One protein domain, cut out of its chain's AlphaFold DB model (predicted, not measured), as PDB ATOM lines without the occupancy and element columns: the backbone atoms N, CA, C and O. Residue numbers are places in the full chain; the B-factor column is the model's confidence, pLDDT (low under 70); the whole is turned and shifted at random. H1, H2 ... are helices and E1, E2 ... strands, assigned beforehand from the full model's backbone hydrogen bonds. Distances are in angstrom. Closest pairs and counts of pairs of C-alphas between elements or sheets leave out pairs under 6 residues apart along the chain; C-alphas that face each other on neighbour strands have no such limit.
ATOM      1  N   VAL A  34      52.693  32.333 -12.773       94.00
ATOM      2  CA  VAL A  34      52.555  33.790 -12.740       94.00
ATOM      3  C   VAL A  34      51.328  34.189 -13.546       94.00
ATOM      4  O   VAL A  34      51.268  33.962 -14.758       94.00
ATOM      5  N   PHE A  35      50.358  34.801 -12.876       91.44
ATOM      6  CA  PHE A  35      49.142  35.314 -13.484       91.44
ATOM      7  C   PHE A  35      49.214  36.840 -13.594       91.44
ATOM      8  O   PHE A  35      49.088  37.561 -12.607       91.44
ATOM      9  N   PHE A  36      49.408  37.338 -14.816       93.88
ATOM     10  CA  PHE A  36      49.360  38.773 -15.093       93.88
ATOM     11  C   PHE A  36      47.923  39.228 -15.338       93.88
ATOM     12  O   PHE A  36      47.218  38.644 -16.167       93.88
ATOM     13  N   TYR A  37      47.505  40.307 -14.680       93.69
ATOM     14  CA  TYR A  37      46.162  40.862 -14.830       93.69
ATOM     15  C   TYR A  37      46.175  42.397 -14.901       93.69
ATOM     16  O   TYR A  37      47.110  43.040 -14.427       93.69
ATOM     17  N   PRO A  38      45.178  43.014 -15.566       93.62
ATOM     18  CA  PRO A  38      45.221  44.439 -15.874       93.62
ATOM     19  C   PRO A  38      45.050  45.348 -14.657       93.62
ATOM     20  O   PRO A  38      45.675  46.412 -14.645       93.62
ATOM     21  N   LYS A  39      44.165  44.981 -13.716       94.94
ATOM     22  CA  LYS A  39      43.823  45.824 -12.569       94.94
ATOM     23  C   LYS A  39      43.078  45.088 -11.448       94.94
ATOM     24  O   LYS A  39      42.138  44.335 -11.732       94.94
ATOM     25  N   ASP A  40      43.417  45.405 -10.203       95.62
ATOM     26  CA  ASP A  40      42.676  45.013  -8.998       95.62
ATOM     27  C   ASP A  40      41.207  45.456  -9.043       95.62
ATOM     28  O   ASP A  40      40.848  46.456  -9.672       95.62
ATOM     29  N   ASN A  41      40.342  44.752  -8.307       91.31
ATOM     30  CA  ASN A  41      38.934  45.129  -8.107       91.31
ATOM     31  C   ASN A  41      38.101  45.292  -9.399       91.31
ATOM     32  O   ASN A  41      37.031  45.905  -9.370       91.31
ATOM     33  N   THR A  42      38.553  44.753 -10.535       91.62
ATOM     34  CA  THR A  42      37.751  44.708 -11.765       91.62
ATOM     35  C   THR A  42      36.997  43.381 -11.859       91.62
ATOM     36  O   THR A  42      37.578  42.348 -11.526       91.62
ATOM     37  N   PRO A  43      35.737  43.352 -12.342       89.75
ATOM     38  CA  PRO A  43      34.882  42.163 -12.239       89.75
ATOM     39  C   PRO A  43      35.533  40.874 -12.760       89.75
ATOM     40  O   PRO A  43      35.516  39.852 -12.084       89.75
ATOM     41  N   GLY A  44      36.173  40.939 -13.932       87.94
ATOM     42  CA  GLY A  44      36.835  39.779 -14.529       87.94
ATOM     43  C   GLY A  44      38.100  39.326 -13.792       87.94
ATOM     44  O   GLY A  44      38.395  38.135 -13.783       87.94
ATOM     45  N   CYS A  45      38.848  40.243 -13.175       88.19
ATOM     46  CA  CYS A  45      40.017  39.892 -12.365       88.19
ATOM     47  C   CYS A  45      39.596  39.323 -11.013       88.19
ATOM     48  O   CYS A  45      40.146  38.315 -10.594       88.19
ATOM     49  N   THR A  46      38.569  39.902 -10.388       89.56
ATOM     50  CA  THR A  46      37.988  39.392  -9.145       89.56
ATOM     51  C   THR A  46      37.516  37.951  -9.294       89.56
ATOM     52  O   THR A  46      37.899  37.124  -8.479       89.56
ATOM     53  N   ILE A  47      36.746  37.635 -10.346       90.44
ATOM     54  CA  ILE A  47      36.258  36.266 -10.583       90.44
ATOM     55  C   ILE A  47      37.433  35.285 -10.651       90.44
ATOM     56  O   ILE A  47      37.475  34.335  -9.881       90.44
ATOM     57  N   LYS A  48      38.440  35.574 -11.485       86.12
ATOM     58  CA  LYS A  48      39.607  34.694 -11.656       86.12
ATOM     59  C   LYS A  48      40.438  34.536 -10.384       86.12
ATOM     60  O   LYS A  48      40.938  33.446 -10.115       86.12
ATOM     61  N   SER A  49      40.618  35.608  -9.612       89.69
ATOM     62  CA  SER A  49      41.335  35.554  -8.335       89.69
ATOM     63  C   SER A  49      40.585  34.709  -7.303       89.69
ATOM     64  O   SER A  49      41.210  33.899  -6.628       89.69
ATOM     65  N   CYS A  50      39.259  34.838  -7.224       90.19
ATOM     66  CA  CYS A  50      38.438  34.014  -6.337       90.19
ATOM     67  C   CYS A  50      38.419  32.539  -6.769       90.19
ATOM     68  O   CYS A  50      38.618  31.670  -5.932       90.19
ATOM     69  N   GLU A  51      38.273  32.246  -8.063       90.75
ATOM     70  CA  GLU A  51      38.369  30.873  -8.591       90.75
ATOM     71  C   GLU A  51      39.744  30.251  -8.293       90.75
ATOM     72  O   GLU A  51      39.846  29.083  -7.932       90.75
ATOM     73  N   SER A  52      40.820  31.042  -8.392       88.62
ATOM     74  CA  SER A  52      42.171  30.575  -8.048       88.62
ATOM     75  C   SER A  52      42.311  30.282  -6.552       88.62
ATOM     76  O   SER A  52      42.982  29.320  -6.186       88.62
ATOM     77  N   LYS A  53      41.668  31.086  -5.696       92.94
ATOM     78  CA  LYS A  53      41.616  30.861  -4.247       92.94
ATOM     79  C   LYS A  53      40.948  29.525  -3.912       92.94
ATOM     80  O   LYS A  53      41.459  28.814  -3.056       92.94
ATOM     81  N   GLU A  54      39.846  29.174  -4.578       93.31
ATOM     82  CA  GLU A  54      39.102  27.931  -4.307       93.31
ATOM     83  C   GLU A  54      39.965  26.672  -4.452       93.31
ATOM     84  O   GLU A  54      39.789  25.717  -3.702       93.31
ATOM     85  N   ILE A  55      40.930  26.689  -5.374       92.81
ATOM     86  CA  ILE A  55      41.833  25.561  -5.643       92.81
ATOM     87  C   ILE A  55      43.238  25.748  -5.052       92.81
ATOM     88  O   ILE A  55      44.124  24.931  -5.305       92.81
ATOM     89  N   TYR A  56      43.480  26.830  -4.304       93.38
ATOM     90  CA  TYR A  56      44.831  27.247  -3.914       93.38
ATOM     91  C   TYR A  56      45.548  26.218  -3.030       93.38
ATOM     92  O   TYR A  56      46.727  25.923  -3.231       93.38
ATOM     93  N   ASP A  57      44.834  25.606  -2.090       94.00
ATOM     94  CA  ASP A  57      45.427  24.583  -1.229       94.00
ATOM     95  C   ASP A  57      45.771  23.309  -2.018       94.00
ATOM     96  O   ASP A  57      46.839  22.723  -1.824       94.00
ATOM     97  N   GLU A  58      44.926  22.918  -2.978       94.25
ATOM     98  CA  GLU A  58      45.155  21.741  -3.822       94.25
ATOM     99  C   GLU A  58      46.397  21.904  -4.705       94.25
ATOM    100  O   GLU A  58      47.239  21.006  -4.788       94.25
ATOM    101  N   ILE A  59      46.569  23.069  -5.333       92.69
ATOM    102  CA  ILE A  59      47.743  23.327  -6.176       92.69
ATOM    103  C   ILE A  59      49.035  23.417  -5.349       92.69
ATOM    104  O   ILE A  59      50.084  22.952  -5.807       92.69
ATOM    105  N   ARG A  60      48.978  23.917  -4.105       93.44
ATOM    106  CA  ARG A  60      50.145  23.939  -3.206       93.44
ATOM    107  C   ARG A  60      50.587  22.540  -2.799       93.44
ATOM    108  O   ARG A  60      51.793  22.284  -2.749       93.44
ATOM    109  N   LEU A  61      49.650  21.609  -2.603       95.00
ATOM    110  CA  LEU A  61      49.963  20.190  -2.379       95.00
ATOM    111  C   LEU A  61      50.689  19.556  -3.578       95.00
ATOM    112  O   LEU A  61      51.530  18.677  -3.400       95.00
ATOM    113  N   LEU A  62      50.437  20.050  -4.792       95.69
ATOM    114  CA  LEU A  62      51.118  19.627  -6.021       95.69
ATOM    115  C   LEU A  62      52.466  20.335  -6.257       95.69
ATOM    116  O   LEU A  62      53.049  20.204  -7.336       95.69
ATOM    117  N   ARG A  63      52.986  21.059  -5.256       95.50
ATOM    118  CA  ARG A  63      54.214  21.872  -5.327       95.50
ATOM    119  C   ARG A  63      54.130  23.010  -6.343       95.50
ATOM    120  O   ARG A  63      55.146  23.350  -6.948       95.50
ATOM    121  N   TYR A  64      52.956  23.607  -6.521       95.56
ATOM    122  CA  TYR A  64      52.811  24.864  -7.251       95.56
ATOM    123  C   TYR A  64      52.718  26.044  -6.283       95.56
ATOM    124  O   TYR A  64      52.171  25.927  -5.192       95.56
ATOM    125  N   GLU A  65      53.254  27.183  -6.701       94.75
ATOM    126  CA  GLU A  65      52.985  28.489  -6.108       94.75
ATOM    127  C   GLU A  65      52.346  29.394  -7.161       94.75
ATOM    128  O   GLU A  65      52.705  29.316  -8.342       94.75
ATOM    129  N   VAL A  66      51.417  30.256  -6.746       93.69
ATOM    130  CA  VAL A  66      50.737  31.199  -7.641       93.69
ATOM    131  C   VAL A  66      51.033  32.623  -7.212       93.69
ATOM    132  O   VAL A  66      50.795  32.986  -6.069       93.69
ATOM    133  N   LEU A  67      51.497  33.445  -8.153       94.38
ATOM    134  CA  LEU A  67      51.677  34.879  -7.946       94.38
ATOM    135  C   LEU A  67      50.828  35.669  -8.940       94.38
ATOM    136  O   LEU A  67      50.961  35.513 -10.159       94.38
ATOM    137  N   GLY A  68      49.968  36.539  -8.414       94.69
ATOM    138  CA  GLY A  68      49.235  37.527  -9.196       94.69
ATOM    139  C   GLY A  68      50.043  38.816  -9.335       94.69
ATOM    140  O   GLY A  68      50.432  39.397  -8.330       94.69
ATOM    141  N   ILE A  69      50.254  39.295 -10.564       95.62
ATOM    142  CA  ILE A  69      50.995  40.541 -10.828       95.62
ATOM    143  C   ILE A  69      50.137  41.503 -11.659       95.62
ATOM    144  O   ILE A  69      49.705  41.163 -12.766       95.62
ATOM    145  N   SER A  70      49.945  42.726 -11.161       96.00
ATOM    146  CA  SER A  70      49.386  43.850 -11.920       96.00
ATOM    147  C   SER A  70      50.329  45.065 -11.861       96.00
ATOM    148  O   SER A  70      51.491  44.951 -11.478       96.00
ATOM    149  N   ARG A  71      49.859  46.225 -12.333       96.19
ATOM    150  CA  ARG A  71      50.580  47.509 -12.234       96.19
ATOM    151  C   ARG A  71      50.067  48.385 -11.089       96.19
ATOM    152  O   ARG A  71      50.453  49.550 -11.018       96.19
ATOM    153  N   ASP A  72      49.137  47.876 -10.290       96.62
ATOM    154  CA  ASP A  72      48.596  48.603  -9.151       96.62
ATOM    155  C   ASP A  72      49.654  48.720  -8.043       96.62
ATOM    156  O   ASP A  72      50.668  48.022  -8.034       96.62
ATOM    157  N   ASP A  73      49.452  49.667  -7.131       95.81
ATOM    158  CA  ASP A  73      50.348  49.838  -5.994       95.81
ATOM    159  C   ASP A  73      50.085  48.794  -4.893       95.81
ATOM    160  O   ASP A  73      49.037  48.146  -4.836       95.81
ATOM    161  N   ILE A  74      51.041  48.654  -3.967       95.56
ATOM    162  CA  ILE A  74      50.949  47.706  -2.843       95.56
ATOM    163  C   ILE A  74      49.683  47.950  -2.007       95.56
ATOM    164  O   ILE A  74      49.063  47.006  -1.524       95.56
ATOM    165  N   LYS A  75      49.255  49.211  -1.855       96.19
ATOM    166  CA  LYS A  75      48.057  49.548  -1.076       96.19
ATOM    167  C   LYS A  75      46.794  48.997  -1.738       96.19
ATOM    168  O   LYS A  75      45.911  48.502  -1.037       96.19
ATOM    169  N   SER A  76      46.690  49.076  -3.061       96.94
ATOM    170  CA  SER A  76      45.611  48.459  -3.830       96.94
ATOM    171  C   SER A  76      45.607  46.946  -3.642       96.94
ATOM    172  O   SER A  76      44.560  46.396  -3.295       96.94
ATOM    173  N   HIS A  77      46.773  46.306  -3.754       96.75
ATOM    174  CA  HIS A  77      46.902  44.860  -3.589       96.75
ATOM    175  C   HIS A  77      46.512  44.385  -2.186       96.75
ATOM    176  O   HIS A  77      45.755  43.423  -2.063       96.75
ATOM    177  N   ILE A  78      46.935  45.093  -1.131       96.50
ATOM    178  CA  ILE A  78      46.516  44.824   0.256       96.50
ATOM    179  C   ILE A  78      44.994  44.891   0.376       96.50
ATOM    180  O   ILE A  78      44.367  43.948   0.854       96.50
ATOM    181  N   ASN A  79      44.384  45.981  -0.096       96.50
ATOM    182  CA  ASN A  79      42.935  46.155  -0.011       96.50
ATOM    183  C   ASN A  79      42.185  45.080  -0.808       96.50
ATOM    184  O   ASN A  79      41.130  44.619  -0.383       96.50
ATOM    185  N   PHE A  80      42.702  44.702  -1.978       96.12
ATOM    186  CA  PHE A  80      42.101  43.691  -2.838       96.12
ATOM    187  C   PHE A  80      42.170  42.300  -2.201       96.12
ATOM    188  O   PHE A  80      41.135  41.644  -2.088       96.12
ATOM    189  N   SER A  81      43.348  41.895  -1.717       94.50
ATOM    190  CA  SER A  81      43.532  40.629  -1.001       94.50
ATOM    191  C   SER A  81      42.661  40.569   0.250       94.50
ATOM    192  O   SER A  81      41.895  39.625   0.387       94.50
ATOM    193  N   GLN A  82      42.639  41.606   1.090       95.12
ATOM    194  CA  GLN A  82      41.800  41.625   2.295       95.12
ATOM    195  C   GLN A  82      40.301  41.568   1.981       95.12
ATOM    196  O   GLN A  82      39.548  40.865   2.651       95.12
ATOM    197  N   LYS A  83      39.845  42.299   0.958       96.12
ATOM    198  CA  LYS A  83      38.422  42.374   0.601       96.12
ATOM    199  C   LYS A  83      37.859  41.042   0.110       96.12
ATOM    200  O   LYS A  83      36.689  40.760   0.358       96.12
ATOM    201  N   TYR A  84      38.656  40.271  -0.622       94.50
ATOM    202  CA  TYR A  84      38.246  38.981  -1.184       94.50
ATOM    203  C   TYR A  84      38.873  37.789  -0.451       94.50
ATOM    204  O   TYR A  84      38.681  36.643  -0.862       94.50
ATOM    205  N   ASP A  85      39.580  38.063   0.651       92.94
ATOM    206  CA  ASP A  85      40.306  37.086   1.458       92.94
ATOM    207  C   ASP A  85      41.210  36.210   0.569       92.94
ATOM    208  O   ASP A  85      41.145  34.985   0.588       92.94
ATOM    209  N   LEU A  86      41.957  36.856  -0.331       91.94
ATOM    210  CA  LEU A  86      42.884  36.173  -1.231       91.94
ATOM    211  C   LEU A  86      44.143  35.779  -0.447       91.94
ATOM    212  O   LEU A  86      44.634  36.622   0.314       91.94
ATOM    213  N   PRO A  87      44.637  34.545  -0.646       83.69
ATOM    214  CA  PRO A  87      45.784  34.008   0.074       83.69
ATOM    215  C   PRO A  87      47.115  34.658  -0.315       83.69
ATOM    216  O   PRO A  87      47.156  35.403  -1.324       83.69
TER     217      PRO A  87
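AT A GLANCE: This is residues 34 to 87 of the 87 residues of the protein "Thioredoxin domain-containing protein" of Clostridiales bacterium (UniProt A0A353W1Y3). The model is a small elongated loop of chain: a short two-strand parallel ribbon, E1 beside E2, makes one long side, and H1 makes the other, running back the opposite way to E2 with a gap between them. H2 and the turn after it close one end of the loop, where residues 58 to 63 stick out, and H3 lies towards the opposite end, slanting back until its last residues come near H1. The printed part has 54 residues, with three named helices and two named strands in the order E1, H1, H2, E2, H3; the sheet order is E1, E2, and the class is mixed, helices and strands. The whole is compact, with a radius of gyration of the C-alphas of 11.0 A, and its C-alphas span 30 by 18 by 17 A.

IN THESE COORDINATES: Strand E2 holds residues 64 to 69 and measures 16.2 A from first to last C-alpha. Strand E1 holds residues 34 to 36, 6.4 A long, and begins at C-alpha 34 (52.555, 33.790, -12.740). Helix H1, residues 43 to 54, is the longest helix by residues and measures 16.8 A; its first C-alpha is at (34.882, 42.163, -12.239). Helix H2, residues 56 to 61, measures 8.9 A. Helix H3, residues 74 to 84, measures 15.5 A and ends at C-alpha 84 (38.246, 38.981, -1.184).

HOW THE PARTS SIT: E1 and E2 are parallel neighbours, with 23 degrees between their directions. The C-alphas of Phe 35 and Gly 68 face each other at 4.8 A. N 35 and O 67 are within hydrogen-bond range at 2.9 A, and so are N 69 and O 35, at 2.9 A. E1, H1, H2 and E2 form a strand-helix-strand unit, two parallel neighbour strands with helices between them along the chain, and its crossover is right-handed. The closest C-alphas of H2 and E2 are those of Ile 59 and Glu 65, 7.4 A apart. H1 and E2 are only just apart, with their closest C-alphas at 8.2 A. H1 and H2 meet only through their link. H1 and H3 are close but not clearly touching: their closest C-alphas, those of Cys 50 and Tyr 84, are 7.2 A apart. H1 and H3 stand at a steep tilt of 66 degrees and run the same way. H2 and H3 are apart, and E1 is apart from both. In H1, H2 and H3 every O i to N i+4 pair is within hydrogen-bond range.

THE WHOLE: The two C-alphas farthest apart, those of Leu 62 and Lys 75, are 30.5 A from each other. The C-alphas of Val 34 and Pro 87, the first and last printed residues, are 14.5 A apart, and Pro 87 is the chain's last residue. The printed part has no cut. The links H1 to H2, H2 to E2 and E2 to H3 are tight, and E1 to H1 is a short link of 6 residues. The mean pLDDT of the printed part is 93.4, and no printed residue is under 70.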